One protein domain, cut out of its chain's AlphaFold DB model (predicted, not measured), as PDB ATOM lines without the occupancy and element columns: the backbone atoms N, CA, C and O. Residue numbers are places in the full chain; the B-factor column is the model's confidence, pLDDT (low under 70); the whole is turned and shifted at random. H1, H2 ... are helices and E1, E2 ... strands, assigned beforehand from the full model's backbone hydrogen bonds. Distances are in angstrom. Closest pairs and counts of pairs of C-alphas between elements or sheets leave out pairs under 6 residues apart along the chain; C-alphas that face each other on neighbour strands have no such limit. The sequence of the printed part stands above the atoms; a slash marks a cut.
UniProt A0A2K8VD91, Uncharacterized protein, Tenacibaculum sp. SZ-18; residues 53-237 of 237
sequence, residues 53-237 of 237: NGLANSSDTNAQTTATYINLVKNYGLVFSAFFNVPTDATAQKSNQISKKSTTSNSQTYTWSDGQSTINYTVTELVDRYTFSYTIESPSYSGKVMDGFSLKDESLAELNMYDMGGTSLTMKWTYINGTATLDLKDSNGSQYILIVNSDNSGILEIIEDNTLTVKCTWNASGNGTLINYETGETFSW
ATOM      1  N   ASN A  53     167.758 143.960 151.275       94.62
ATOM      2  CA  ASN A  53     166.796 144.737 150.484       94.62
ATOM      3  C   ASN A  53     167.427 145.904 149.713       94.62
ATOM      4  O   ASN A  53     166.978 146.192 148.604       94.62
ATOM      5  N   GLY A  54     168.445 146.565 150.277       94.06
ATOM      6  CA  GLY A  54     169.162 147.645 149.594       94.06
ATOM      7  C   GLY A  54     169.965 147.167 148.385       94.06
ATOM      8  O   GLY A  54     170.125 147.927 147.439       94.06
ATOM      9  N   LEU A  55     170.390 145.900 148.374       95.50
ATOM     10  CA  LEU A  55     171.060 145.267 147.240       95.50
ATOM     11  C   LEU A  55     170.033 144.754 146.219       95.50
ATOM     12  O   LEU A  55     170.110 145.096 145.043       95.50
ATOM     13  N   ALA A  56     169.030 143.999 146.679       95.25
ATOM     14  CA  ALA A  56     168.006 143.387 145.826       95.25
ATOM     15  C   ALA A  56     167.147 144.414 145.065       95.25
ATOM     16  O   ALA A  56     166.775 144.190 143.916       95.25
ATOM     17  N   ASN A  57     166.840 145.552 145.693       95.31
ATOM     18  CA  ASN A  57     165.977 146.592 145.122       95.31
ATOM     19  C   ASN A  57     166.755 147.847 144.696       95.31
ATOM     20  O   ASN A  57     166.153 148.907 144.512       95.31
ATOM     21  N   SER A  58     168.084 147.759 144.569       96.94
ATOM     22  CA  SER A  58     168.902 148.898 144.147       96.94
ATOM     23  C   SER A  58     168.538 149.358 142.734       96.94
ATOM     24  O   SER A  58     168.185 148.556 141.873       96.94
ATOM     25  N   SER A  59     168.669 150.657 142.472       96.62
ATOM     26  CA  SER A  59     168.617 151.190 141.101       96.62
ATOM     27  C   SER A  59     169.991 151.210 140.418       96.62
ATOM     28  O   SER A  59     170.067 151.456 139.216       96.62
ATOM     29  N   ASP A  60     171.067 150.932 141.164       97.75
ATOM     30  CA  ASP A  60     172.419 150.820 140.622       97.75
ATOM     31  C   ASP A  60     172.592 149.501 139.850       97.75
ATOM     32  O   ASP A  60     172.195 148.426 140.304       97.75
ATOM     33  N   THR A  61     173.202 149.576 138.665       96.62
ATOM     34  CA  THR A  61     173.363 148.406 137.789       96.62
ATOM     35  C   THR A  61     174.338 147.374 138.368       96.62
ATOM     36  O   THR A  61     174.103 146.179 138.224       96.62
ATOM     37  N   ASN A  62     175.392 147.792 139.072       96.38
ATOM     38  CA  ASN A  62     176.383 146.881 139.660       96.38
ATOM     39  C   ASN A  62     175.838 146.171 140.903       96.38
ATOM     40  O   ASN A  62     176.126 144.991 141.123       96.38
ATOM     41  N   ALA A  63     174.997 146.863 141.673       97.38
ATOM     42  CA  ALA A  63     174.217 146.256 142.743       97.38
ATOM     43  C   ALA A  63     173.303 145.140 142.202       97.38
ATOM     44  O   ALA A  63     173.306 144.024 142.725       97.38
ATOM     45  N   GLN A  64     172.588 145.398 141.099       96.62
ATOM     46  CA  GLN A  64     171.714 144.408 140.457       96.62
ATOM     47  C   GLN A  64     172.484 143.229 139.845       96.62
ATOM     48  O   GLN A  64     172.069 142.074 139.979       96.62
ATOM     49  N   THR A  65     173.645 143.485 139.236       95.75
ATOM     50  CA  THR A  65     174.559 142.431 138.771       95.75
ATOM     51  C   THR A  65     175.020 141.551 139.935       95.75
ATOM     52  O   THR A  65     174.938 140.326 139.856       95.75
ATOM     53  N   THR A  66     175.421 142.162 141.053       97.06
ATOM     54  CA  THR A  66     175.819 141.434 142.268       97.06
ATOM     55  C   THR A  66     174.673 140.575 142.805       97.06
ATOM     56  O   THR A  66     174.865 139.384 143.049       97.06
ATOM     57  N   ALA A  67     173.463 141.131 142.926       96.88
ATOM     58  CA  ALA A  67     172.278 140.384 143.356       96.88
ATOM     59  C   ALA A  67     171.967 139.197 142.426       96.88
ATOM     60  O   ALA A  67     171.605 138.115 142.889       96.88
ATOM     61  N   THR A  68     172.145 139.377 141.115       95.50
ATOM     62  CA  THR A  68     171.951 138.319 140.113       95.50
ATOM     63  C   THR A  68     172.929 137.169 140.322       95.50
ATOM     64  O   THR A  68     172.506 136.013 140.355       95.50
ATOM     65  N   TYR A  69     174.216 137.458 140.530       95.31
ATOM     66  CA  TYR A  69     175.198 136.408 140.789       95.31
ATOM     67  C   TYR A  69     174.964 135.688 142.120       95.31
ATOM     68  O   TYR A  69     175.070 134.463 142.170       95.31
ATOM     69  N   ILE A  70     174.580 136.406 143.182       95.44
ATOM     70  CA  ILE A  70     174.220 135.771 144.461       95.44
ATOM     71  C   ILE A  70     173.045 134.808 144.256       95.44
ATOM     72  O   ILE A  70     173.104 133.662 144.699       95.44
ATOM     73  N   ASN A  71     171.999 135.239 143.543       94.44
ATOM     74  CA  ASN A  71     170.850 134.388 143.231       94.44
ATOM     75  C   ASN A  71     171.239 133.171 142.390       94.44
ATOM     76  O   ASN A  71     170.734 132.083 142.647       94.44
ATOM     77  N   LEU A  72     172.132 133.328 141.411       92.94
ATOM     78  CA  LEU A  72     172.633 132.215 140.606       92.94
ATOM     79  C   LEU A  72     173.295 131.156 141.498       92.94
ATOM     80  O   LEU A  72     172.910 129.989 141.461       92.94
ATOM     81  N   VAL A  73     174.241 131.577 142.339       93.06
ATOM     82  CA  VAL A  73     174.979 130.690 143.247       93.06
ATOM     83  C   VAL A  73     174.034 130.026 144.253       93.06
ATOM     84  O   VAL A  73     174.061 128.804 144.409       93.06
ATOM     85  N   LYS A  74     173.117 130.792 144.860       91.44
ATOM     86  CA  LYS A  74     172.075 130.256 145.750       91.44
ATOM     87  C   LYS A  74     171.198 129.220 145.041       91.44
ATOM     88  O   LYS A  74     170.961 128.145 145.590       91.44
ATOM     89  N   ASN A  75     170.736 129.516 143.826       90.44
ATOM     90  CA  ASN A  75     169.869 128.625 143.056       90.44
ATOM     91  C   ASN A  75     170.557 127.309 142.711       90.44
ATOM     92  O   ASN A  75     169.908 126.268 142.790       90.44
ATOM     93  N   TYR A  76     171.856 127.323 142.396       89.25
ATOM     94  CA  TYR A  76     172.598 126.073 142.271       89.25
ATOM     95  C   TYR A  76     172.525 125.279 143.573       89.25
ATOM     96  O   TYR A  76     172.073 124.138 143.547       89.25
ATOM     97  N   GLY A  77     172.864 125.889 144.714       86.50
ATOM     98  CA  GLY A  77     172.761 125.232 146.022       86.50
ATOM     99  C   GLY A  77     171.388 124.592 146.279       86.50
ATOM    100  O   GLY A  77     171.306 123.458 146.753       86.50
ATOM    101  N   LEU A  78     170.305 125.275 145.891       86.00
ATOM    102  CA  LEU A  78     168.939 124.756 145.997       86.00
ATOM    103  C   LEU A  78     168.673 123.567 145.069       86.00
ATOM    104  O   LEU A  78     168.129 122.561 145.527       86.00
ATOM    105  N   VAL A  79     169.076 123.645 143.798       84.62
ATOM    106  CA  VAL A  79     168.958 122.522 142.852       84.62
ATOM    107  C   VAL A  79     169.685 121.294 143.391       84.62
ATOM    108  O   VAL A  79     169.141 120.194 143.345       84.62
ATOM    109  N   PHE A  80     170.870 121.476 143.975       80.44
ATOM    110  CA  PHE A  80     171.617 120.361 144.548       80.44
ATOM    111  C   PHE A  80     170.946 119.763 145.772       80.44
ATOM    112  O   PHE A  80     170.866 118.542 145.888       80.44
ATOM    113  N   SER A  81     170.398 120.606 146.645       81.00
ATOM    114  CA  SER A  81     169.651 120.126 147.804       81.00
ATOM    115  C   SER A  81     168.426 119.285 147.424       81.00
ATOM    116  O   SER A  81     168.032 118.397 148.175       81.00
ATOM    117  N   ALA A  82     167.856 119.497 146.230       80.06
ATOM    118  CA  ALA A  82     166.735 118.701 145.743       80.06
ATOM    119  C   ALA A  82     167.115 117.232 145.492       80.06
ATOM    120  O   ALA A  82     166.257 116.365 145.642       80.06
ATOM    121  N   PHE A  83     168.388 116.932 145.206       78.12
ATOM    122  CA  PHE A  83     168.889 115.558 145.138       78.12
ATOM    123  C   PHE A  83     169.024 114.896 146.514       78.12
ATOM    124  O   PHE A  83     169.551 113.798 146.618       78.12
ATOM    125  N   PHE A  84     168.588 115.511 147.605       78.38
ATOM    126  CA  PHE A  84     168.452 114.788 148.871       78.38
ATOM    127  C   PHE A  84     167.035 114.273 149.093       78.38
ATOM    128  O   PHE A  84     166.821 113.457 149.985       78.38
ATOM    129  N   ASN A  85     166.084 114.690 148.255       82.62
ATOM    130  CA  ASN A  85     164.697 114.274 148.362       82.62
ATOM    131  C   ASN A  85     164.470 112.965 147.607       82.62
ATOM    132  O   ASN A  85     164.602 112.896 146.385       82.62
ATOM    133  N   VAL A  86     164.082 111.934 148.349       87.31
ATOM    134  CA  VAL A  86     163.644 110.657 147.786       87.31
ATOM    135  C   VAL A  86     162.184 110.786 147.335       87.31
ATOM    136  O   VAL A  86     161.347 111.210 148.136       87.31
ATOM    137  N   PRO A  87     161.837 110.438 146.082       88.06
ATOM    138  CA  PRO A  87     160.458 110.527 145.622       88.06
ATOM    139  C   PRO A  87     159.579 109.459 146.291       88.06
ATOM    140  O   PRO A  87     160.048 108.401 146.711       88.06
ATOM    141  N   THR A  88     158.278 109.739 146.405       87.75
ATOM    142  CA  THR A  88     157.333 108.904 147.169       87.75
ATOM    143  C   THR A  88     157.065 107.531 146.553       87.75
ATOM    144  O   THR A  88     156.567 106.643 147.240       87.75
ATOM    145  N   ASP A  89     157.379 107.347 145.272       89.25
ATOM    146  CA  ASP A  89     157.271 106.089 144.535       89.25
ATOM    147  C   ASP A  89     158.568 105.259 144.555       89.25
ATOM    148  O   ASP A  89     158.610 104.167 143.982       89.25
ATOM    149  N   ALA A  90     159.618 105.733 145.233       93.00
ATOM    150  CA  ALA A  90     160.858 104.988 145.369       93.00
ATOM    151  C   ALA A  90     160.669 103.711 146.199       93.00
ATOM    152  O   ALA A  90     160.049 103.694 147.263       93.00
ATOM    153  N   THR A  91     161.294 102.629 145.744       93.75
ATOM    154  CA  THR A  91     161.408 101.387 146.510       93.75
ATOM    155  C   THR A  91     162.671 101.432 147.361       93.75
ATOM    156  O   THR A  91     163.760 101.652 146.837       93.75
ATOM    157  N   ALA A  92     162.542 101.208 148.669       92.06
ATOM    158  CA  ALA A  92     163.669 101.207 149.594       92.06
ATOM    159  C   ALA A  92     164.189  99.788 149.874       92.06
ATOM    160  O   ALA A  92     163.425  98.884 150.216       92.06
ATOM    161  N   GLN A  93     165.508  99.617 149.820       90.94
ATOM    162  CA  GLN A  93     166.217  98.412 150.235       90.94
ATOM    163  C   GLN A  93     167.263  98.764 151.296       90.94
ATOM    164  O   GLN A  93     168.206  99.514 151.042       90.94
ATOM    165  N   LYS A  94     167.117  98.186 152.490       85.06
ATOM    166  CA  LYS A  94     168.045  98.376 153.612       85.06
ATOM    167  C   LYS A  94     169.146  97.315 153.596       85.06
ATOM    168  O   LYS A  94     168.908  96.156 153.254       85.06
ATOM    169  N   SER A  95     170.355  97.701 153.986       80.25
ATOM    170  CA  SER A  95     171.496  96.807 154.164       80.25
ATOM    171  C   SER A  95     172.304  97.222 155.390       80.25
ATOM    172  O   SER A  95     172.753  98.362 155.497       80.25
ATOM    173  N   ASN A  96     172.530  96.267 156.291       68.75
ATOM    174  CA  ASN A  96     173.413  96.439 157.438       68.75
ATOM    175  C   ASN A  96     174.723  95.713 157.136       68.75
ATOM    176  O   ASN A  96     174.755  94.482 157.077       68.75
ATOM    177  N   GLN A  97     175.812  96.459 156.940       56.69
ATOM    178  CA  GLN A  97     177.136  95.857 156.817       56.69
ATOM    179  C   GLN A  97     177.848  95.874 158.170       56.69
ATOM    180  O   GLN A  97     178.250  96.916 158.684       56.69
ATOM    181  N   ILE A  98     178.044  94.683 158.737       51.66
ATOM    182  CA  ILE A  98     178.938  94.478 159.879       51.66
ATOM    183  C   ILE A  98     180.351  94.303 159.312       51.66
ATOM    184  O   ILE A  98     180.740  93.207 158.904       51.66
ATOM    185  N   SER A  99     181.136  95.379 159.247       46.75
ATOM    186  CA  SER A  99     182.548  95.257 158.872       46.75
ATOM    187  C   SER A  99     183.383  94.828 160.090       46.75
ATOM    188  O   SER A  99     183.250  95.379 161.180       46.75
ATOM    189  N   LYS A 100     184.301  93.865 159.924       42.62
ATOM    190  CA  LYS A 100     185.164  93.331 161.007       42.62
ATOM    191  C   LYS A 100     186.157  94.346 161.613       42.62
ATOM    192  O   LYS A 100     186.944  93.965 162.476       42.62
ATOM    193  N   LYS A 101     186.180  95.604 161.153       44.75
ATOM    194  CA  LYS A 101     187.137  96.640 161.594       44.75
ATOM    195  C   LYS A 101     186.561  98.053 161.737       44.75
ATOM    196  O   LYS A 101     187.311  98.951 162.100       44.75
ATOM    197  N   SER A 102     185.278  98.268 161.476       44.62
ATOM    198  CA  SER A 102     184.665  99.593 161.547       44.62
ATOM    199  C   SER A 102     183.256  99.460 162.097       44.62
ATOM    200  O   SER A 102     182.549  98.516 161.741       44.62
ATOM    201  N   THR A 103     182.905 100.392 162.980       53.94
ATOM    202  CA  THR A 103     181.561 100.663 163.506       53.94
ATOM    203  C   THR A 103     180.478 100.329 162.492       53.94
ATOM    204  O   THR A 103     180.622 100.672 161.318       53.94
ATOM    205  N   THR A 104     179.417  99.662 162.939       54.59
ATOM    206  CA  THR A 104     178.301  99.263 162.084       54.59
ATOM    207  C   THR A 104     177.833 100.431 161.218       54.59
ATOM    208  O   THR A 104     177.562 101.507 161.746       54.59
ATOM    209  N   SER A 105     177.784 100.229 159.901       69.62
ATOM    210  CA  SER A 105     177.273 101.218 158.954       69.62
ATOM    211  C   SER A 105     175.904 100.770 158.461       69.62
ATOM    212  O   SER A 105     175.780  99.678 157.890       69.62
ATOM    213  N   ASN A 106     174.899 101.617 158.662       83.62
ATOM    214  CA  ASN A 106     173.572 101.428 158.088       83.62
ATOM    215  C   ASN A 106     173.581 102.005 156.684       83.62
ATOM    216  O   ASN A 106     174.061 103.121 156.482       83.62
ATOM    217  N   SER A 107     173.055 101.269 155.713       89.62
ATOM    218  CA  SER A 107     172.872 101.798 154.371       89.62
ATOM    219  C   SER A 107     171.477 101.503 153.854       89.62
ATOM    220  O   SER A 107     170.913 100.438 154.097       89.62
ATOM    221  N   GLN A 108     170.927 102.459 153.120       92.06
ATOM    222  CA  GLN A 108     169.631 102.343 152.483       92.06
ATOM    223  C   GLN A 108     169.767 102.806 151.041       92.06
ATOM    224  O   GLN A 108     170.343 103.857 150.773       92.06
ATOM    225  N   THR A 109     169.289 101.985 150.113       94.00
ATOM    226  CA  THR A 109     169.223 102.321 148.692       94.00
ATOM    227  C   THR A 109     167.772 102.534 148.310       94.00
ATOM    228  O   THR A 109     166.927 101.691 148.604       94.00
ATOM    229  N   TYR A 110     167.497 103.661 147.674       94.75
ATOM    230  CA  TYR A 110     166.202 104.025 147.130       94.75
ATOM    231  C   TYR A 110     166.278 103.928 145.614       94.75
ATOM    232  O   TYR A 110     167.160 104.528 145.000       94.75
ATOM    233  N   THR A 111     165.358 103.178 145.021       95.69
ATOM    234  CA  THR A 111     165.323 102.938 143.580       95.69
ATOM    235  C   THR A 111     164.005 103.428 143.003       95.69
ATOM    236  O   THR A 111     162.938 103.033 143.474       95.69
ATOM    237  N   TRP A 112     164.070 104.260 141.967       95.12
ATOM    238  CA  TRP A 112     162.906 104.693 141.188       95.12
ATOM    239  C   TRP A 112     163.249 104.751 139.699       95.12
ATOM    240  O   TRP A 112     164.399 104.556 139.299       95.12
ATOM    241  N   SER A 113     162.245 104.979 138.857       93.75
ATOM    242  CA  SER A 113     162.430 105.101 137.413       93.75
ATOM    243  C   SER A 113     161.631 106.269 136.862       93.75
ATOM    244  O   SER A 113     160.502 106.503 137.280       93.75
ATOM    245  N   ASP A 114     162.200 106.968 135.883       89.44
ATOM    246  CA  ASP A 114     161.508 107.990 135.087       89.44
ATOM    247  C   ASP A 114     160.864 107.408 133.806       89.44
ATOM    248  O   ASP A 114     160.419 108.143 132.923       89.44
ATOM    249  N   GLY A 115     160.829 106.075 133.685       90.19
ATOM    250  CA  GLY A 115     160.347 105.337 132.516       90.19
ATOM    251  C   GLY A 115     161.405 105.076 131.438       90.19
ATOM    252  O   GLY A 115     161.183 104.214 130.587       90.19
ATOM    253  N   GLN A 116     162.549 105.766 131.466       91.94
ATOM    254  CA  GLN A 116     163.669 105.553 130.536       91.94
ATOM    255  C   GLN A 116     164.943 105.084 131.241       91.94
ATOM    256  O   GLN A 116     165.722 104.317 130.673       91.94
ATOM    257  N   SER A 117     165.133 105.534 132.472       94.19
ATOM    258  CA  SER A 117     166.279 105.258 133.316       94.19
ATOM    259  C   SER A 117     165.819 104.726 134.668       94.19
ATOM    260  O   SER A 117     164.730 105.044 135.157       94.19
ATOM    261  N   THR A 118     166.665 103.923 135.295       96.00
ATOM    262  CA  THR A 118     166.558 103.543 136.701       96.00
ATOM    263  C   THR A 118     167.573 104.354 137.489       96.00
ATOM    264  O   THR A 118     168.754 104.384 137.146       96.00
ATOM    265  N   ILE A 119     167.107 105.023 138.535       95.19
ATOM    266  CA  ILE A 119     167.937 105.794 139.451       95.19
ATOM    267  C   ILE A 119     168.076 104.990 140.736       95.19
ATOM    268  O   ILE A 119     167.072 104.551 141.295       95.19
ATOM    269  N   ASN A 120     169.309 104.822 141.209       95.38
ATOM    270  CA  ASN A 120     169.590 104.308 142.543       95.38
ATOM    271  C   ASN A 120     170.278 105.395 143.363       95.38
ATOM    272  O   ASN A 120     171.345 105.886 142.993       95.38
ATOM    273  N   TYR A 121     169.672 105.738 144.491       94.44
ATOM    274  CA  TYR A 121     170.224 106.642 145.486       94.44
ATOM    275  C   TYR A 121     170.575 105.859 146.740       94.44
ATOM    276  O   TYR A 121     169.693 105.356 147.433       94.44
ATOM    277  N   THR A 122     171.861 105.738 147.040       93.62
ATOM    278  CA  THR A 122     172.340 105.034 148.229       93.62
ATOM    279  C   THR A 122     172.804 106.037 149.264       93.62
ATOM    280  O   THR A 122     173.691 106.837 148.982       93.62
ATOM    281  N   VAL A 123     172.263 105.944 150.475       92.88
ATOM    282  CA  VAL A 123     172.726 106.672 151.658       92.88
ATOM    283  C   VAL A 123     173.406 105.685 152.601       92.88
ATOM    284  O   VAL A 123     172.922 104.569 152.811       92.88
ATOM    285  N   THR A 124     174.539 106.080 153.173       91.50
ATOM    286  CA  THR A 124     175.263 105.316 154.189       91.50
ATOM    287  C   THR A 124     175.539 106.205 155.390       91.50
ATOM    288  O   THR A 124     176.122 107.281 155.277       91.50
ATOM    289  N   GLU A 125     175.130 105.738 156.560       90.62
ATOM    290  CA  GLU A 125     175.420 106.374 157.831       90.62
ATOM    291  C   GLU A 125     176.767 105.887 158.377       90.62
ATOM    292  O   GLU A 125     176.998 104.689 158.556       90.62
ATOM    293  N   LEU A 126     177.643 106.842 158.680       88.62
ATOM    294  CA  LEU A 126     178.899 106.642 159.393       88.62
ATOM    295  C   LEU A 126     178.841 107.355 160.756       88.62
ATOM    296  O   LEU A 126     177.843 107.983 161.121       88.62
ATOM    297  N   VAL A 127     179.916 107.250 161.541       87.75
ATOM    298  CA  VAL A 127     179.978 107.821 162.900       87.75
ATOM    299  C   VAL A 127     179.774 109.336 162.891       87.75
ATOM    300  O   VAL A 127     178.989 109.847 163.683       87.75
ATOM    301  N   ASP A 128     180.459 110.039 161.993       89.44
ATOM    302  CA  ASP A 128     180.541 111.503 161.952       89.44
ATOM    303  C   ASP A 128     179.757 112.135 160.790       89.44
ATOM    304  O   ASP A 128     179.557 113.348 160.764       89.44
ATOM    305  N   ARG A 129     179.309 111.330 159.821       91.19
ATOM    306  CA  ARG A 129     178.738 111.817 158.562       91.19
ATOM    307  C   ARG A 129     177.723 110.858 157.956       91.19
ATOM    308  O   ARG A 129     177.718 109.667 158.264       91.19
ATOM    309  N   TYR A 130     176.930 111.378 157.033       91.44
ATOM    310  CA  TYR A 130     176.222 110.597 156.027       91.44
ATOM    311  C   TYR A 130     176.972 110.727 154.707       91.44
ATOM    312  O   TYR A 130     177.384 111.827 154.346       91.44
ATOM    313  N   THR A 131     177.162 109.626 153.991       92.56
ATOM    314  CA  THR A 131     177.648 109.639 152.607       92.56
ATOM    315  C   THR A 131     176.521 109.223 151.686       92.56
ATOM    316  O   THR A 131     175.708 108.381 152.063       92.56
ATOM    317  N   PHE A 132     176.493 109.758 150.474       92.12
ATOM    318  CA  PHE A 132     175.479 109.401 149.498       92.12
ATOM    319  C   PHE A 132     176.071 109.207 148.104       92.12
ATOM    320  O   PHE A 132     177.130 109.744 147.784       92.12
ATOM    321  N   SER A 133     175.380 108.439 147.266       94.12
ATOM    322  CA  SER A 133     175.729 108.265 145.859       94.12
ATOM    323  C   SER A 133     174.486 108.076 145.000       94.12
ATOM    324  O   SER A 133     173.542 107.404 145.406       94.12
ATOM    325  N   TYR A 134     174.524 108.659 143.806       93.94
ATOM    326  CA  TYR A 134     173.549 108.472 142.744       93.94
ATOM    327  C   TYR A 134     174.164 107.701 141.588       93.94
ATOM    328  O   TYR A 134     175.160 108.136 140.996       93.94
ATOM    329  N   THR A 135     173.519 106.604 141.208       95.06
ATOM    330  CA  THR A 135     173.798 105.901 139.958       95.06
ATOM    331  C   THR A 135     172.572 105.917 139.060       95.06
ATOM    332  O   THR A 135     171.432 105.869 139.525       95.06
ATOM    333  N   ILE A 136     172.820 106.021 137.758       95.00
ATOM    334  CA  ILE A 136     171.792 105.949 136.727       95.00
ATOM    335  C   ILE A 136     172.102 104.751 135.845       95.00
ATOM    336  O   ILE A 136     173.248 104.551 135.443       95.00
ATOM    337  N   GLU A 137     171.072 103.981 135.530       95.94
ATOM    338  CA  GLU A 137     171.085 102.928 134.523       95.94
ATOM    339  C   GLU A 137     170.088 103.289 133.422       95.94
ATOM    340  O   GLU A 137     168.898 103.444 133.670       95.94
ATOM    341  N   SER A 138     170.575 103.444 132.198       94.12
ATOM    342  CA  SER A 138     169.802 103.804 131.008       94.12
ATOM    343  C   SER A 138     170.383 103.084 129.782       94.12
ATOM    344  O   SER A 138     171.514 102.590 129.843       94.12
ATOM    345  N   PRO A 139     169.681 103.047 128.632       93.25
ATOM    346  CA  PRO A 139     170.208 102.418 127.418       93.25
ATOM    347  C   PRO A 139     171.541 103.006 126.925       93.25
ATOM    348  O   PRO A 139     172.326 102.297 126.300       93.25
ATOM    349  N   SER A 140     171.791 104.294 127.179       91.00
ATOM    350  CA  SER A 140     172.981 105.020 126.712       91.00
ATOM    351  C   SER A 140     174.080 105.171 127.762       91.00
ATOM    352  O   SER A 140     175.211 105.497 127.410       91.00
ATOM    353  N   TYR A 141     173.763 104.981 129.042       91.06
ATOM    354  CA  TYR A 141     174.691 105.218 130.142       91.06
ATOM    355  C   TYR A 141     174.326 104.375 131.362       91.06
ATOM    356  O   TYR A 141     173.173 104.376 131.792       91.06
ATOM    357  N   SER A 142     175.322 103.714 131.946       94.00
ATOM    358  CA  SER A 142     175.221 103.078 133.257       94.00
ATOM    359  C   SER A 142     176.430 103.492 134.084       94.00
ATOM    360  O   SER A 142     177.570 103.233 133.692       94.00
ATOM    361  N   GLY A 143     176.196 104.174 135.201       94.06
ATOM    362  CA  GLY A 143     177.286 104.653 136.037       94.06
ATOM    363  C   GLY A 143     176.861 105.609 137.139       94.06
ATOM    364  O   GLY A 143     175.705 106.018 137.251       94.06
ATOM    365  N   LYS A 144     177.839 105.971 137.970       94.44
ATOM    366  CA  LYS A 144     177.690 106.974 139.023       94.44
ATOM    367  C   LYS A 144     177.657 108.365 138.400       94.44
ATOM    368  O   LYS A 144     178.528 108.688 137.603       94.44
ATOM    369  N   VAL A 145     176.663 109.167 138.757       94.19
ATOM    370  CA  VAL A 145     176.520 110.558 138.284       94.19
ATOM    371  C   VAL A 145     176.766 111.566 139.394       94.19
ATOM    372  O   VAL A 145     177.067 112.722 139.116       94.19
ATOM    373  N   MET A 146     176.667 111.127 140.651       94.44
ATOM    374  CA  MET A 146     176.890 111.990 141.799       94.44
ATOM    375  C   MET A 146     177.330 111.191 143.023       94.44
ATOM    376  O   MET A 146     176.921 110.040 143.212       94.44
ATOM    377  N   ASP A 147     178.131 111.806 143.880       94.56
ATOM    378  CA  ASP A 147     178.304 111.383 145.265       94.56
ATOM    379  C   ASP A 147     178.614 112.562 146.173       94.56
ATOM    380  O   ASP A 147     178.737 113.701 145.725       94.56
ATOM    381  N   GLY A 148     178.698 112.286 147.466       93.69
ATOM    382  CA  GLY A 148     179.102 113.281 148.431       93.69
ATOM    383  C   GLY A 148     178.909 112.826 149.862       93.69
ATOM    384  O   GLY A 148     178.696 111.643 150.158       93.69
ATOM    385  N   PHE A 149     178.995 113.790 150.767       92.69
ATOM    386  CA  PHE A 149     178.729 113.587 152.180       92.69
ATOM    387  C   PHE A 149     178.196 114.855 152.848       92.69
ATOM    388  O   PHE A 149     178.400 115.965 152.364       92.69
ATOM    389  N   SER A 150     177.565 114.684 154.007       91.56
ATOM    390  CA  SER A 150     177.305 115.753 154.972       91.56
ATOM    391  C   SER A 150     177.724 115.294 156.357       91.56
ATOM    392  O   SER A 150     177.435 114.163 156.754       91.56
ATOM    393  N   LEU A 151     178.387 116.168 157.108       92.19
ATOM    394  CA  LEU A 151     178.633 115.927 158.525       92.19
ATOM    395  C   LEU A 151     177.307 115.923 159.294       92.19
ATOM    396  O   LEU A 151     176.368 116.641 158.946       92.19
ATOM    397  N   LYS A 152     177.236 115.106 160.348       89.62
ATOM    398  CA  LYS A 152     176.049 115.000 161.217       89.62
ATOM    399  C   LYS A 152     175.788 116.255 162.047       89.62
ATOM    400  O   LYS A 152     174.666 116.453 162.492       89.62
ATOM    401  N   ASP A 153     176.812 117.077 162.263       91.00
ATOM    402  CA  ASP A 153     176.689 118.397 162.888       91.00
ATOM    403  C   ASP A 153     176.263 119.493 161.896       91.00
ATOM    404  O   ASP A 153     176.128 120.654 162.280       91.00
ATOM    405  N   GLU A 154     176.069 119.121 160.624       89.06
ATOM    406  CA  GLU A 154     175.641 119.992 159.535       89.06
ATOM    407  C   GLU A 154     176.548 121.216 159.318       89.06
ATOM    408  O   GLU A 154     176.085 122.259 158.847       89.06
ATOM    409  N   SER A 155     177.825 121.119 159.695       92.31
ATOM    410  CA  SER A 155     178.807 122.192 159.504       92.31
ATOM    411  C   SER A 155     179.446 122.178 158.113       92.31
ATOM    412  O   SER A 155     179.986 123.194 157.674       92.31
ATOM    413  N   LEU A 156     179.382 121.041 157.415       92.81
ATOM    414  CA  LEU A 156     179.978 120.824 156.100       92.81
ATOM    415  C   LEU A 156     179.172 119.791 155.312       92.81
ATOM    416  O   LEU A 156     178.874 118.710 155.824       92.81
ATOM    417  N   ALA A 157     178.932 120.098 154.043       91.94
ATOM    418  CA  ALA A 157     178.555 119.125 153.031       91.94
ATOM    419  C   ALA A 157     179.388 119.339 151.765       91.94
ATOM    420  O   ALA A 157     179.762 120.464 151.430       91.94
ATOM    421  N   GLU A 158     179.686 118.251 151.072       93.38
ATOM    422  CA  GLU A 158     180.412 118.263 149.809       93.38
ATOM    423  C   GLU A 158     179.760 117.276 148.850       93.38
ATOM    424  O   GLU A 158     179.325 116.198 149.257       93.38
ATOM    425  N   LEU A 159     179.691 117.658 147.584       92.56
ATOM    426  CA  LEU A 159     179.056 116.910 146.517       92.56
ATOM    427  C   LEU A 159     179.918 117.002 145.265       92.56
ATOM    428  O   LEU A 159     180.399 118.076 144.912       92.56
ATOM    429  N   ASN A 160     180.066 115.881 144.573       95.12
ATOM    430  CA  ASN A 160     180.710 115.797 143.274       95.12
ATOM    431  C   ASN A 160     179.703 115.305 142.244       95.12
ATOM    432  O   ASN A 160     179.034 114.295 142.459       95.12
ATOM    433  N   MET A 161     179.631 115.996 141.115       94.19
ATOM    434  CA  MET A 161     178.970 115.520 139.910       94.19
ATOM    435  C   MET A 161     179.988 114.907 138.965       94.19
ATOM    436  O   MET A 161     181.118 115.387 138.855       94.19
ATOM    437  N   TYR A 162     179.555 113.880 138.246       94.62
ATOM    438  CA  TYR A 162     180.383 113.163 137.293       94.62
ATOM    439  C   TYR A 162     179.802 113.236 135.885       94.62
ATOM    440  O   TYR A 162     178.593 113.109 135.688       94.62
ATOM    441  N   ASP A 163     180.687 113.385 134.908       90.69
ATOM    442  CA  ASP A 163     180.427 113.114 133.500       90.69
ATOM    443  C   ASP A 163     181.345 111.981 132.997       90.69
ATOM    444  O   ASP A 163     182.037 111.316 133.772       90.69
ATOM    445  N   MET A 164     181.354 111.725 131.684       83.75
ATOM    446  CA  MET A 164     182.196 110.672 131.097       83.75
ATOM    447  C   MET A 164     183.709 110.917 131.268       83.75
ATOM    448  O   MET A 164     184.490 109.975 131.133       83.75
ATOM    449  N   GLY A 165     184.130 112.159 131.521       83.38
ATOM    450  CA  GLY A 165     185.520 112.571 131.710       83.38
ATOM    451  C   GLY A 165     185.987 112.579 133.169       83.38
ATOM    452  O   GLY A 165     187.187 112.702 133.409       83.38
ATOM    453  N   GLY A 166     185.081 112.410 134.136       91.50
ATOM    454  CA  GLY A 166     185.393 112.408 135.567       91.50
ATOM    455  C   GLY A 166     184.516 113.386 136.340       91.50
ATOM    456  O   GLY A 166     183.348 113.564 136.014       91.50
ATOM    457  N   THR A 167     185.054 113.986 137.404       95.12
ATOM    458  CA  THR A 167     184.336 115.032 138.147       95.12
ATOM    459  C   THR A 167     184.156 116.250 137.249       95.12
ATOM    460  O   THR A 167     185.149 116.808 136.791       95.12
ATOM    461  N   SER A 168     182.913 116.661 137.015       95.06
ATOM    462  CA  SER A 168     182.567 117.839 136.212       95.06
ATOM    463  C   SER A 168     182.346 119.081 137.074       95.06
ATOM    464  O   SER A 168     182.705 120.187 136.676       95.06
ATOM    465  N   LEU A 169     181.795 118.887 138.274       94.75
ATOM    466  CA  LEU A 169     181.501 119.943 139.233       94.75
ATOM    467  C   LEU A 169     181.667 119.411 140.658       94.75
ATOM    468  O   LEU A 169     181.167 118.336 140.986       94.75
ATOM    469  N   THR A 170     182.305 120.194 141.514       95.50
ATOM    470  CA  THR A 170     182.300 120.014 142.964       95.50
ATOM    471  C   THR A 170     181.543 121.174 143.590       95.50
ATOM    472  O   THR A 170     181.816 122.338 143.308       95.50
ATOM    473  N   MET A 171     180.598 120.854 144.464       94.19
ATOM    474  CA  MET A 171     179.941 121.811 145.336       94.19
ATOM    475  C   MET A 171     180.343 121.515 146.770       94.19
ATOM    476  O   MET A 171     180.170 120.401 147.257       94.19
ATOM    477  N   LYS A 172     180.821 122.534 147.467       94.62
ATOM    478  CA  LYS A 172     181.101 122.481 148.889       94.62
ATOM    479  C   LYS A 172     180.322 123.572 149.588       94.62
ATOM    480  O   LYS A 172     180.276 124.711 149.139       94.62
ATOM    481  N   TRP A 173     179.743 123.231 150.722       93.00
ATOM    482  CA  TRP A 173     179.084 124.206 151.563       93.00
ATOM    483  C   TRP A 173     179.486 124.016 153.008       93.00
ATOM    484  O   TRP A 173     179.661 122.895 153.482       93.00
ATOM    485  N   THR A 174     179.664 125.132 153.701       94.19
ATOM    486  CA  THR A 174     180.031 125.145 155.112       94.19
ATOM    487  C   THR A 174     179.180 126.132 155.872       94.19
ATOM    488  O   THR A 174     178.913 127.223 155.374       94.19
ATOM    489  N   TYR A 175     178.843 125.791 157.109       92.50
ATOM    490  CA  TYR A 175     178.209 126.705 158.045       92.50
ATOM    491  C   TYR A 175     178.954 126.701 159.367       92.50
ATOM    492  O   TYR A 175     178.880 125.752 160.147       92.50
ATOM    493  N   ILE A 176     179.706 127.770 159.603       92.88
ATOM    494  CA  ILE A 176     180.601 127.885 160.750       92.88
ATOM    495  C   ILE A 176     180.354 129.240 161.396       92.88
ATOM    496  O   ILE A 176     180.457 130.273 160.741       92.88
ATOM    497  N   ASN A 177     180.030 129.244 162.691       91.81
ATOM    498  CA  ASN A 177     179.849 130.466 163.486       91.81
ATOM    499  C   ASN A 177     178.882 131.491 162.854       91.81
ATOM    500  O   ASN A 177     179.137 132.691 162.889       91.81
ATOM    501  N   GLY A 178     177.781 131.024 162.254       90.25
ATOM    502  CA  GLY A 178     176.792 131.899 161.613       90.25
ATOM    503  C   GLY A 178     177.186 132.407 160.225       90.25
ATOM    504  O   GLY A 178     176.486 133.253 159.682       90.25
ATOM    505  N   THR A 179     178.287 131.916 159.657       94.75
ATOM    506  CA  THR A 179     178.708 132.221 158.285       94.75
ATOM    507  C   THR A 179     178.427 131.022 157.393       94.75
ATOM    508  O   THR A 179     178.954 129.935 157.643       94.75
ATOM    509  N   ALA A 180     177.608 131.221 156.365       94.56
ATOM    510  CA  ALA A 180     177.378 130.261 155.298       94.56
ATOM    511  C   ALA A 180     178.359 130.522 154.150       94.56
ATOM    512  O   ALA A 180     178.460 131.647 153.668       94.56
ATOM    513  N   THR A 181     179.036 129.481 153.678       95.69
ATOM    514  CA  THR A 181     179.853 129.531 152.462       95.69
ATOM    515  C   THR A 181     179.330 128.504 151.479       95.69
ATOM    516  O   THR A 181     179.139 127.353 151.861       95.69
ATOM    517  N   LEU A 182     179.132 128.904 150.228       95.56
ATOM    518  CA  LEU A 182     178.853 128.027 149.103       95.56
ATOM    519  C   LEU A 182     179.964 128.202 148.067       95.56
ATOM    520  O   LEU A 182     180.179 129.299 147.565       95.56
ATOM    521  N   ASP A 183     180.673 127.121 147.782       96.62
ATOM    522  CA  ASP A 183     181.812 127.051 146.875       96.62
ATOM    523  C   ASP A 183     181.474 126.062 145.753       96.62
ATOM    524  O   ASP A 183     181.296 124.867 146.000       96.62
ATOM    525  N   LEU A 184     181.316 126.571 144.533       96.12
ATOM    526  CA  LEU A 184     181.088 125.772 143.333       96.12
ATOM    527  C   LEU A 184     182.321 125.830 142.463       96.12
ATOM    528  O   LEU A 184     182.724 126.919 142.077       96.12
ATOM    529  N   LYS A 185     182.859 124.678 142.085       96.50
ATOM    530  CA  LYS A 185     184.052 124.581 141.256       96.50
ATOM    531  C   LYS A 185     183.840 123.591 140.125       96.50
ATOM    532  O   LYS A 185     183.488 122.444 140.385       96.50
ATOM    533  N   ASP A 186     184.079 124.012 138.891       95.19
ATOM    534  CA  ASP A 186     184.081 123.108 137.742       95.19
ATOM    535  C   ASP A 186     185.463 122.465 137.518       95.19
ATOM    536  O   ASP A 186     186.463 122.790 138.169       95.19
ATOM    537  N   SER A 187     185.521 121.523 136.582       93.12
ATOM    538  CA  SER A 187     186.760 120.842 136.198       93.12
ATOM    539  C   SER A 187     187.713 121.676 135.335       93.12
ATOM    540  O   SER A 187     188.879 121.301 135.196       93.12
ATOM    541  N   ASN A 188     187.256 122.803 134.786       92.62
ATOM    542  CA  ASN A 188     188.035 123.680 133.909       92.62
ATOM    543  C   ASN A 188     188.756 124.800 134.679       92.62
ATOM    544  O   ASN A 188     189.660 125.431 134.137       92.62
ATOM    545  N   GLY A 189     188.423 125.005 135.955       91.94
ATOM    546  CA  GLY A 189     189.031 126.027 136.808       91.94
ATOM    547  C   GLY A 189     188.142 127.242 137.057       91.94
ATOM    548  O   GLY A 189     188.622 128.207 137.657       91.94
ATOM    549  N   SER A 190     186.874 127.198 136.641       96.69
ATOM    550  CA  SER A 190     185.869 128.172 137.056       96.69
ATOM    551  C   SER A 190     185.417 127.866 138.480       96.69
ATOM    552  O   SER A 190     185.189 126.706 138.840       96.69
ATOM    553  N   GLN A 191     185.271 128.900 139.303       97.56
ATOM    554  CA  GLN A 191     184.841 128.764 140.685       97.56
ATOM    555  C   GLN A 191     184.005 129.969 141.136       97.56
ATOM    556  O   GLN A 191     184.363 131.117 140.884       97.56
ATOM    557  N   TYR A 192     182.903 129.704 141.835       97.69
ATOM    558  CA  TYR A 192     182.044 130.707 142.459       97.69
ATOM    559  C   TYR A 192     182.044 130.487 143.967       97.69
ATOM    560  O   TYR A 192     181.613 129.434 144.435       97.69
ATOM    561  N   ILE A 193     182.493 131.483 144.727       98.12
ATOM    562  CA  ILE A 193     182.556 131.423 146.190       98.12
ATOM    563  C   ILE A 193     181.638 132.500 146.757       98.12
ATOM    564  O   ILE A 193     181.948 133.686 146.690       98.12
ATOM    565  N   LEU A 194     180.513 132.088 147.331       97.88
ATOM    566  CA  LEU A 194     179.575 132.954 148.039       97.88
ATOM    567  C   LEU A 194     179.753 132.768 149.546       97.88
ATOM    568  O   LEU A 194     179.584 131.665 150.049       97.88
ATOM    569  N   ILE A 195     180.043 133.847 150.268       97.69
ATOM    570  CA  ILE A 195     180.150 133.885 151.729       97.69
ATOM    571  C   ILE A 195     179.096 134.857 152.252       97.69
ATOM    572  O   ILE A 195     179.094 136.025 151.868       97.69
ATOM    573  N   VAL A 196     178.223 134.389 153.140       97.38
ATOM    574  CA  VAL A 196     177.141 135.179 153.739       97.38
ATOM    575  C   VAL A 196     177.199 135.048 155.254       97.38
ATOM    576  O   VAL A 196     177.146 133.947 155.800       97.38
ATOM    577  N   ASN A 197     177.326 136.181 155.935       97.12
ATOM    578  CA  ASN A 197     177.304 136.271 157.388       97.12
ATOM    579  C   ASN A 197     175.861 136.245 157.913       97.12
ATOM    580  O   ASN A 197     174.898 136.410 157.167       97.12
ATOM    581  N   SER A 198     175.702 136.115 159.227       94.88
ATOM    582  CA  SER A 198     174.389 136.042 159.880       94.88
ATOM    583  C   SER A 198     173.534 137.308 159.753       94.88
ATOM    584  O   SER A 198     172.325 137.245 159.951       94.88
ATOM    585  N   ASP A 199     174.139 138.453 159.432       95.75
ATOM    586  CA  ASP A 199     173.454 139.721 159.159       95.75
ATOM    587  C   ASP A 199     173.171 139.941 157.660       95.75
ATOM    588  O   ASP A 199     172.827 141.050 157.249       95.75
ATOM    589  N   ASN A 200     173.335 138.895 156.843       95.31
ATOM    590  CA  ASN A 200     173.228 138.903 155.385       95.31
ATOM    591  C   ASN A 200     174.243 139.808 154.663       95.31
ATOM    592  O   ASN A 200     174.124 139.997 153.453       95.31
ATOM    593  N   SER A 201     175.259 140.348 155.349       97.88
ATOM    594  CA  SER A 201     176.453 140.889 154.682       97.88
ATOM    595  C   SER A 201     177.269 139.760 154.058       97.88
ATOM    596  O   SER A 201     177.155 138.601 154.466       97.88
ATOM    597  N   GLY A 202     178.111 140.066 153.075       98.12
ATOM    598  CA  GLY A 202     178.830 138.993 152.414       98.12
ATOM    599  C   GLY A 202     179.825 139.398 151.350       98.12
ATOM    600  O   GLY A 202     180.111 140.576 151.111       98.12
ATOM    601  N   ILE A 203     180.385 138.353 150.755       98.44
ATOM    602  CA  ILE A 203     181.372 138.402 149.687       98.44
ATOM    603  C   ILE A 203     180.958 137.386 148.628       98.44
ATOM    604  O   ILE A 203     180.537 136.277 148.948       98.44
ATOM    605  N   LEU A 204     181.112 137.762 147.365       98.44
ATOM    606  CA  LEU A 204     181.076 136.847 146.238       98.44
ATOM    607  C   LEU A 204     182.391 136.980 145.473       98.44
ATOM    608  O   LEU A 204     182.782 138.091 145.119       98.44
ATOM    609  N   GLU A 205     183.040 135.861 145.191       98.62
ATOM    610  CA  GLU A 205     184.208 135.784 144.316       98.62
ATOM    611  C   GLU A 205     183.881 134.898 143.111       98.62
ATOM    612  O   GLU A 205     183.344 133.800 143.270       98.62
ATOM    613  N   ILE A 206     184.184 135.398 141.913       98.12
ATOM    614  CA  ILE A 206     184.097 134.660 140.652       98.12
ATOM    615  C   ILE A 206     185.516 134.508 140.125       98.12
ATOM    616  O   ILE A 206     186.241 135.489 139.951       98.12
ATOM    617  N   ILE A 207     185.906 133.263 139.916       98.44
ATOM    618  CA  ILE A 207     187.212 132.856 139.431       98.44
ATOM    619  C   ILE A 207     186.972 132.140 138.107       98.44
ATOM    620  O   ILE A 207     186.147 131.234 138.044       98.44
ATOM    621  N   GLU A 208     187.692 132.526 137.065       96.81
ATOM    622  CA  GLU A 208     187.639 131.906 135.739       96.81
ATOM    623  C   GLU A 208     189.065 131.542 135.327       96.81
ATOM    624  O   GLU A 208     190.004 132.299 135.585       96.81
ATOM    625  N   ASP A 209     189.261 130.340 134.777       94.62
ATOM    626  CA  ASP A 209     190.589 129.798 134.449       94.62
ATOM    627  C   ASP A 209     191.608 129.920 135.609       94.62
ATOM    628  O   ASP A 209     192.799 130.176 135.411       94.62
ATOM    629  N   ASN A 210     191.153 129.712 136.853       93.75
ATOM    630  CA  ASN A 210     191.929 129.872 138.094       93.75
ATOM    631  C   ASN A 210     192.403 131.312 138.399       93.75
ATOM    632  O   ASN A 210     193.309 131.502 139.215       93.75
ATOM    633  N   THR A 211     191.791 132.324 137.784       96.38
ATOM    634  CA  THR A 211     192.065 133.747 138.026       96.38
ATOM    635  C   THR A 211     190.827 134.439 138.589       96.38
ATOM    636  O   THR A 211     189.742 134.298 138.043       96.38
ATOM    637  N   LEU A 212     190.968 135.198 139.681       97.94
ATOM    638  CA  LEU A 212     189.873 136.011 140.224       97.94
ATOM    639  C   LEU A 212     189.499 137.103 139.211       97.94
ATOM    640  O   LEU A 212     190.313 137.991 138.959       97.94
ATOM    641  N   THR A 213     188.288 137.048 138.656       98.06
ATOM    642  CA  THR A 213     187.789 138.008 137.657       98.06
ATOM    643  C   THR A 213     186.847 139.030 138.281       98.06
ATOM    644  O   THR A 213     186.927 140.218 137.967       98.06
ATOM    645  N   VAL A 214     186.008 138.610 139.232       98.12
ATOM    646  CA  VAL A 214     185.057 139.495 139.915       98.12
ATOM    647  C   VAL A 214     185.087 139.269 141.419       98.12
ATOM    648  O   VAL A 214     185.080 138.135 141.896       98.12
ATOM    649  N   LYS A 215     185.055 140.366 142.179       98.62
ATOM    650  CA  LYS A 215     184.791 140.342 143.619       98.62
ATOM    651  C   LYS A 215     183.710 141.342 143.980       98.62
ATOM    652  O   LYS A 215     183.896 142.543 143.799       98.62
ATOM    653  N   CYS A 216     182.622 140.853 144.556       98.62
ATOM    654  CA  CYS A 216     181.588 141.688 145.145       98.62
ATOM    655  C   CYS A 216     181.662 141.615 146.668       98.62
ATOM    656  O   CYS A 216     181.870 140.546 147.234       98.62
ATOM    657  N   THR A 217     181.454 142.742 147.343       98.50
ATOM    658  CA  THR A 217     181.302 142.798 148.803       98.50
ATOM    659  C   THR A 217     180.114 143.676 149.151       98.50
ATOM    660  O   THR A 217     179.887 144.685 148.487       98.50
ATOM    661  N   TRP A 218     179.344 143.315 150.173       98.44
ATOM    662  CA  TRP A 218     178.216 144.127 150.628       98.44
ATOM    663  C   TRP A 218     178.018 144.017 152.138       98.44
ATOM    664  O   TRP A 218     178.417 143.041 152.772       98.44
ATOM    665  N   ASN A 219     177.391 145.037 152.719       98.31
ATOM    666  CA  ASN A 219     177.011 145.065 154.128       98.31
ATOM    667  C   ASN A 219     175.543 144.648 154.343       98.31
ATOM    668  O   ASN A 219     174.793 144.460 153.387       98.31
ATOM    669  N   ALA A 220     175.113 144.558 155.604       97.56
ATOM    670  CA  ALA A 220     173.747 144.173 155.978       97.56
ATOM    671  C   ALA A 220     172.647 145.104 155.426       97.56
ATOM    672  O   ALA A 220     171.503 144.690 155.255       97.56
ATOM    673  N   SER A 221     172.977 146.363 155.122       97.06
ATOM    674  CA  SER A 221     172.045 147.312 154.498       97.06
ATOM    675  C   SER A 221     171.968 147.154 152.978       97.06
ATOM    676  O   SER A 221     171.078 147.727 152.354       97.06
ATOM    677  N   GLY A 222     172.877 146.382 152.379       96.69
ATOM    678  CA  GLY A 222     172.966 146.150 150.944       96.69
ATOM    679  C   GLY A 222     173.874 147.113 150.182       96.69
ATOM    680  O   GLY A 222     173.950 146.974 148.969       96.69
ATOM    681  N   ASN A 223     174.581 148.032 150.850       98.00
ATOM    682  CA  ASN A 223     175.597 148.875 150.203       98.00
ATOM    683  C   ASN A 223     176.875 148.065 149.994       98.00
ATOM    684  O   ASN A 223     177.203 147.212 150.830       98.00
ATOM    685  N   GLY A 224     177.621 148.344 148.931       97.75
ATOM    686  CA  GLY A 224     178.708 147.455 148.556       97.75
ATOM    687  C   GLY A 224     179.635 147.953 147.465       97.75
ATOM    688  O   GLY A 224     179.632 149.120 147.078       97.75
ATOM    689  N   THR A 225     180.485 147.034 147.017       98.31
ATOM    690  CA  THR A 225     181.423 147.250 145.921       98.31
ATOM    691  C   THR A 225     181.487 146.045 144.999       98.31
ATOM    692  O   THR A 225     181.320 144.909 145.445       98.31
ATOM    693  N   LEU A 226     181.760 146.302 143.722       98.38
ATOM    694  CA  LEU A 226     182.088 145.306 142.706       98.38
ATOM    695  C   LEU A 226     183.426 145.707 142.097       98.38
ATOM    696  O   LEU A 226     183.562 146.810 141.567       98.38
ATOM    697  N   ILE A 227     184.405 144.816 142.186       98.38
ATOM    698  CA  ILE A 227     185.716 144.960 141.560       98.38
ATOM    699  C   ILE A 227     185.762 144.006 140.372       98.38
ATOM    700  O   ILE A 227     185.596 142.798 140.553       98.38
ATOM    701  N   ASN A 228     185.993 144.551 139.179       97.69
ATOM    702  CA  ASN A 228     186.300 143.772 137.986       97.69
ATOM    703  C   ASN A 228     187.824 143.764 137.806       97.69
ATOM    704  O   ASN A 228     188.432 144.795 137.522       97.69
ATOM    705  N   TYR A 229     188.448 142.607 137.999       97.44
ATOM    706  CA  TYR A 229     189.898 142.445 137.900       97.44
ATOM    707  C   TYR A 229     190.400 142.346 136.457       97.44
ATOM    708  O   TYR A 229     191.587 142.568 136.223       97.44
ATOM    709  N   GLU A 230     189.523 142.071 135.491       94.94
ATOM    710  CA  GLU A 230     189.871 142.076 134.069       94.94
ATOM    711  C   GLU A 230     190.035 143.507 133.542       94.94
ATOM    712  O   GLU A 230     190.969 143.793 132.791       94.94
ATOM    713  N   THR A 231     189.149 144.423 133.954       96.75
ATOM    714  CA  THR A 231     189.198 145.841 133.553       96.75
ATOM    715  C   THR A 231     189.961 146.724 134.543       96.75
ATOM    716  O   THR A 231     190.417 147.809 134.182       96.75
ATOM    717  N   GLY A 232     190.128 146.267 135.787       96.69
ATOM    718  CA  GLY A 232     190.710 147.037 136.888       96.69
ATOM    719  C   GLY A 232     189.751 148.065 137.500       96.69
ATOM    720  O   GLY A 232     190.184 148.925 138.270       96.69
ATOM    721  N   GLU A 233     188.464 148.011 137.159       97.69
ATOM    722  CA  GLU A 233     187.458 148.957 137.636       97.69
ATOM    723  C   GLU A 233     186.896 148.559 139.004       97.69
ATOM    724  O   GLU A 233     186.789 147.384 139.359       97.69
ATOM    725  N   THR A 234     186.514 149.565 139.789       98.06
ATOM    726  CA  THR A 234     185.809 149.392 141.062       98.06
ATOM    727  C   THR A 234     184.573 150.275 141.070       98.06
ATOM    728  O   THR A 234     184.668 151.488 140.879       98.06
ATOM    729  N   PHE A 235     183.425 149.664 141.329       97.56
ATOM    730  CA  PHE A 235     182.132 150.324 141.432       97.56
ATOM    731  C   PHE A 235     181.628 150.235 142.871       97.56
ATOM    732  O   PHE A 235     181.857 149.228 143.540       97.56
ATOM    733  N   SER A 236     180.929 151.267 143.339       97.31
ATOM    734  CA  SER A 236     180.297 151.310 144.661       97.31
ATOM    735  C   SER A 236     178.840 151.727 144.529       97.31
ATOM    736  O   SER A 236     178.520 152.531 143.653       97.31
ATOM    737  N   TRP A 237     177.998 151.232 145.432       96.19
ATOM    738  CA  TRP A 237     176.593 151.618 145.553       96.19
ATOM    739  C   TRP A 237     176.175 151.745 147.018       96.19
ATOM    740  O   TRP A 237     176.760 151.040 147.880       96.19
TER     741      TRP A 237
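What this domain is: This is residues 53 to 237 of the 237 residues of an uncharacterized protein of Tenacibaculum sp. SZ-18 (UniProt A0A2K8VD91). One long, twisted sheet of thirteen strands, E1 to E13, winds back and forth like a ribbon, and a single long helix, H2, crosses one face of it over the part from E7 to E11. The other face is bare, the strands E1 to E5 have no helix over them, and short H1 packs on H2 near the E13 end. The printed part has 185 residues, with two named helices followed by thirteen named strands, whose order across the antiparallel sheet is their order along the chain; the class is mostly strand. The whole is loose, with a radius of gyration of the C-alphas of 19.9 A and spans of 58 by 39 by 31 A.

Where its parts are: Begin the sheet at C-alpha 91, at (161.408, 101.387, 146.510), where E1, residues 91 to 99, starts. Then come E2, residues 102 to 113 and 33.3 A long, E3, 118 to 125, E4, 129 to 137, E5, 142 to 151, and E6, 156 to 163. E7, residues 166 to 176 and 29.9 A long, bends by 50 degrees at residue 169. Read on through E8, 179 to 186, E9, 191 to 196, E10, 202 to 208, E11, 211 to 218, and E12, 224 to 228, to E13, 233 to 236, which ends at C-alpha 236, at (180.297, 151.310, 144.661). Before the sheet, find H1 at residues 53 to 56 and H2 at residues 61 to 82, 31.5 A from C-alpha 61 at (173.363, 148.406, 137.789).

How they stand to each other: The sheet is a meander, each strand the antiparallel neighbour of the one before, with edge strands E1 and E13. In the hairpin E1 and E2, look for N 93 and O 109, 2.8 A apart; in the hairpin E7 and E8, N 172 and O 183 are 2.8 A apart; in the hairpin E12 and E13, N 226 and O 235 are 2.9 A apart. H2 is on the sheet at a height of 9.3 A, making two layers, a helix on one face of a sheet. It runs across the strands, at 77 degrees to E7 on the local plane. It lies over E7 and E10, and only just over E8, E9 and E11, with 3 C-alphas on each. Its closest C-alphas to E9 are those of Val 73 and Leu 194, 7.0 A. H1 touches H2 with H2's residues 63 to 67 alone, closest at the C-alphas of Leu 55 and Ala 63, 5.6 A. H1 is only just not on the sheet, with 4 pairs of C-alphas within 10 A. In H2 every O i to N i+4 pair is within hydrogen-bond range; H1 is too short for such a pair.

The domain as a whole: The C-alphas of Ser 59 and Lys 100, the two farthest apart, are 63.4 A from each other. The printed part has no cut and no long link; H2 to E1 is short and the other links are tight. The mean pLDDT of the printed part is 91.4, and residues 96 to 105 are under 70.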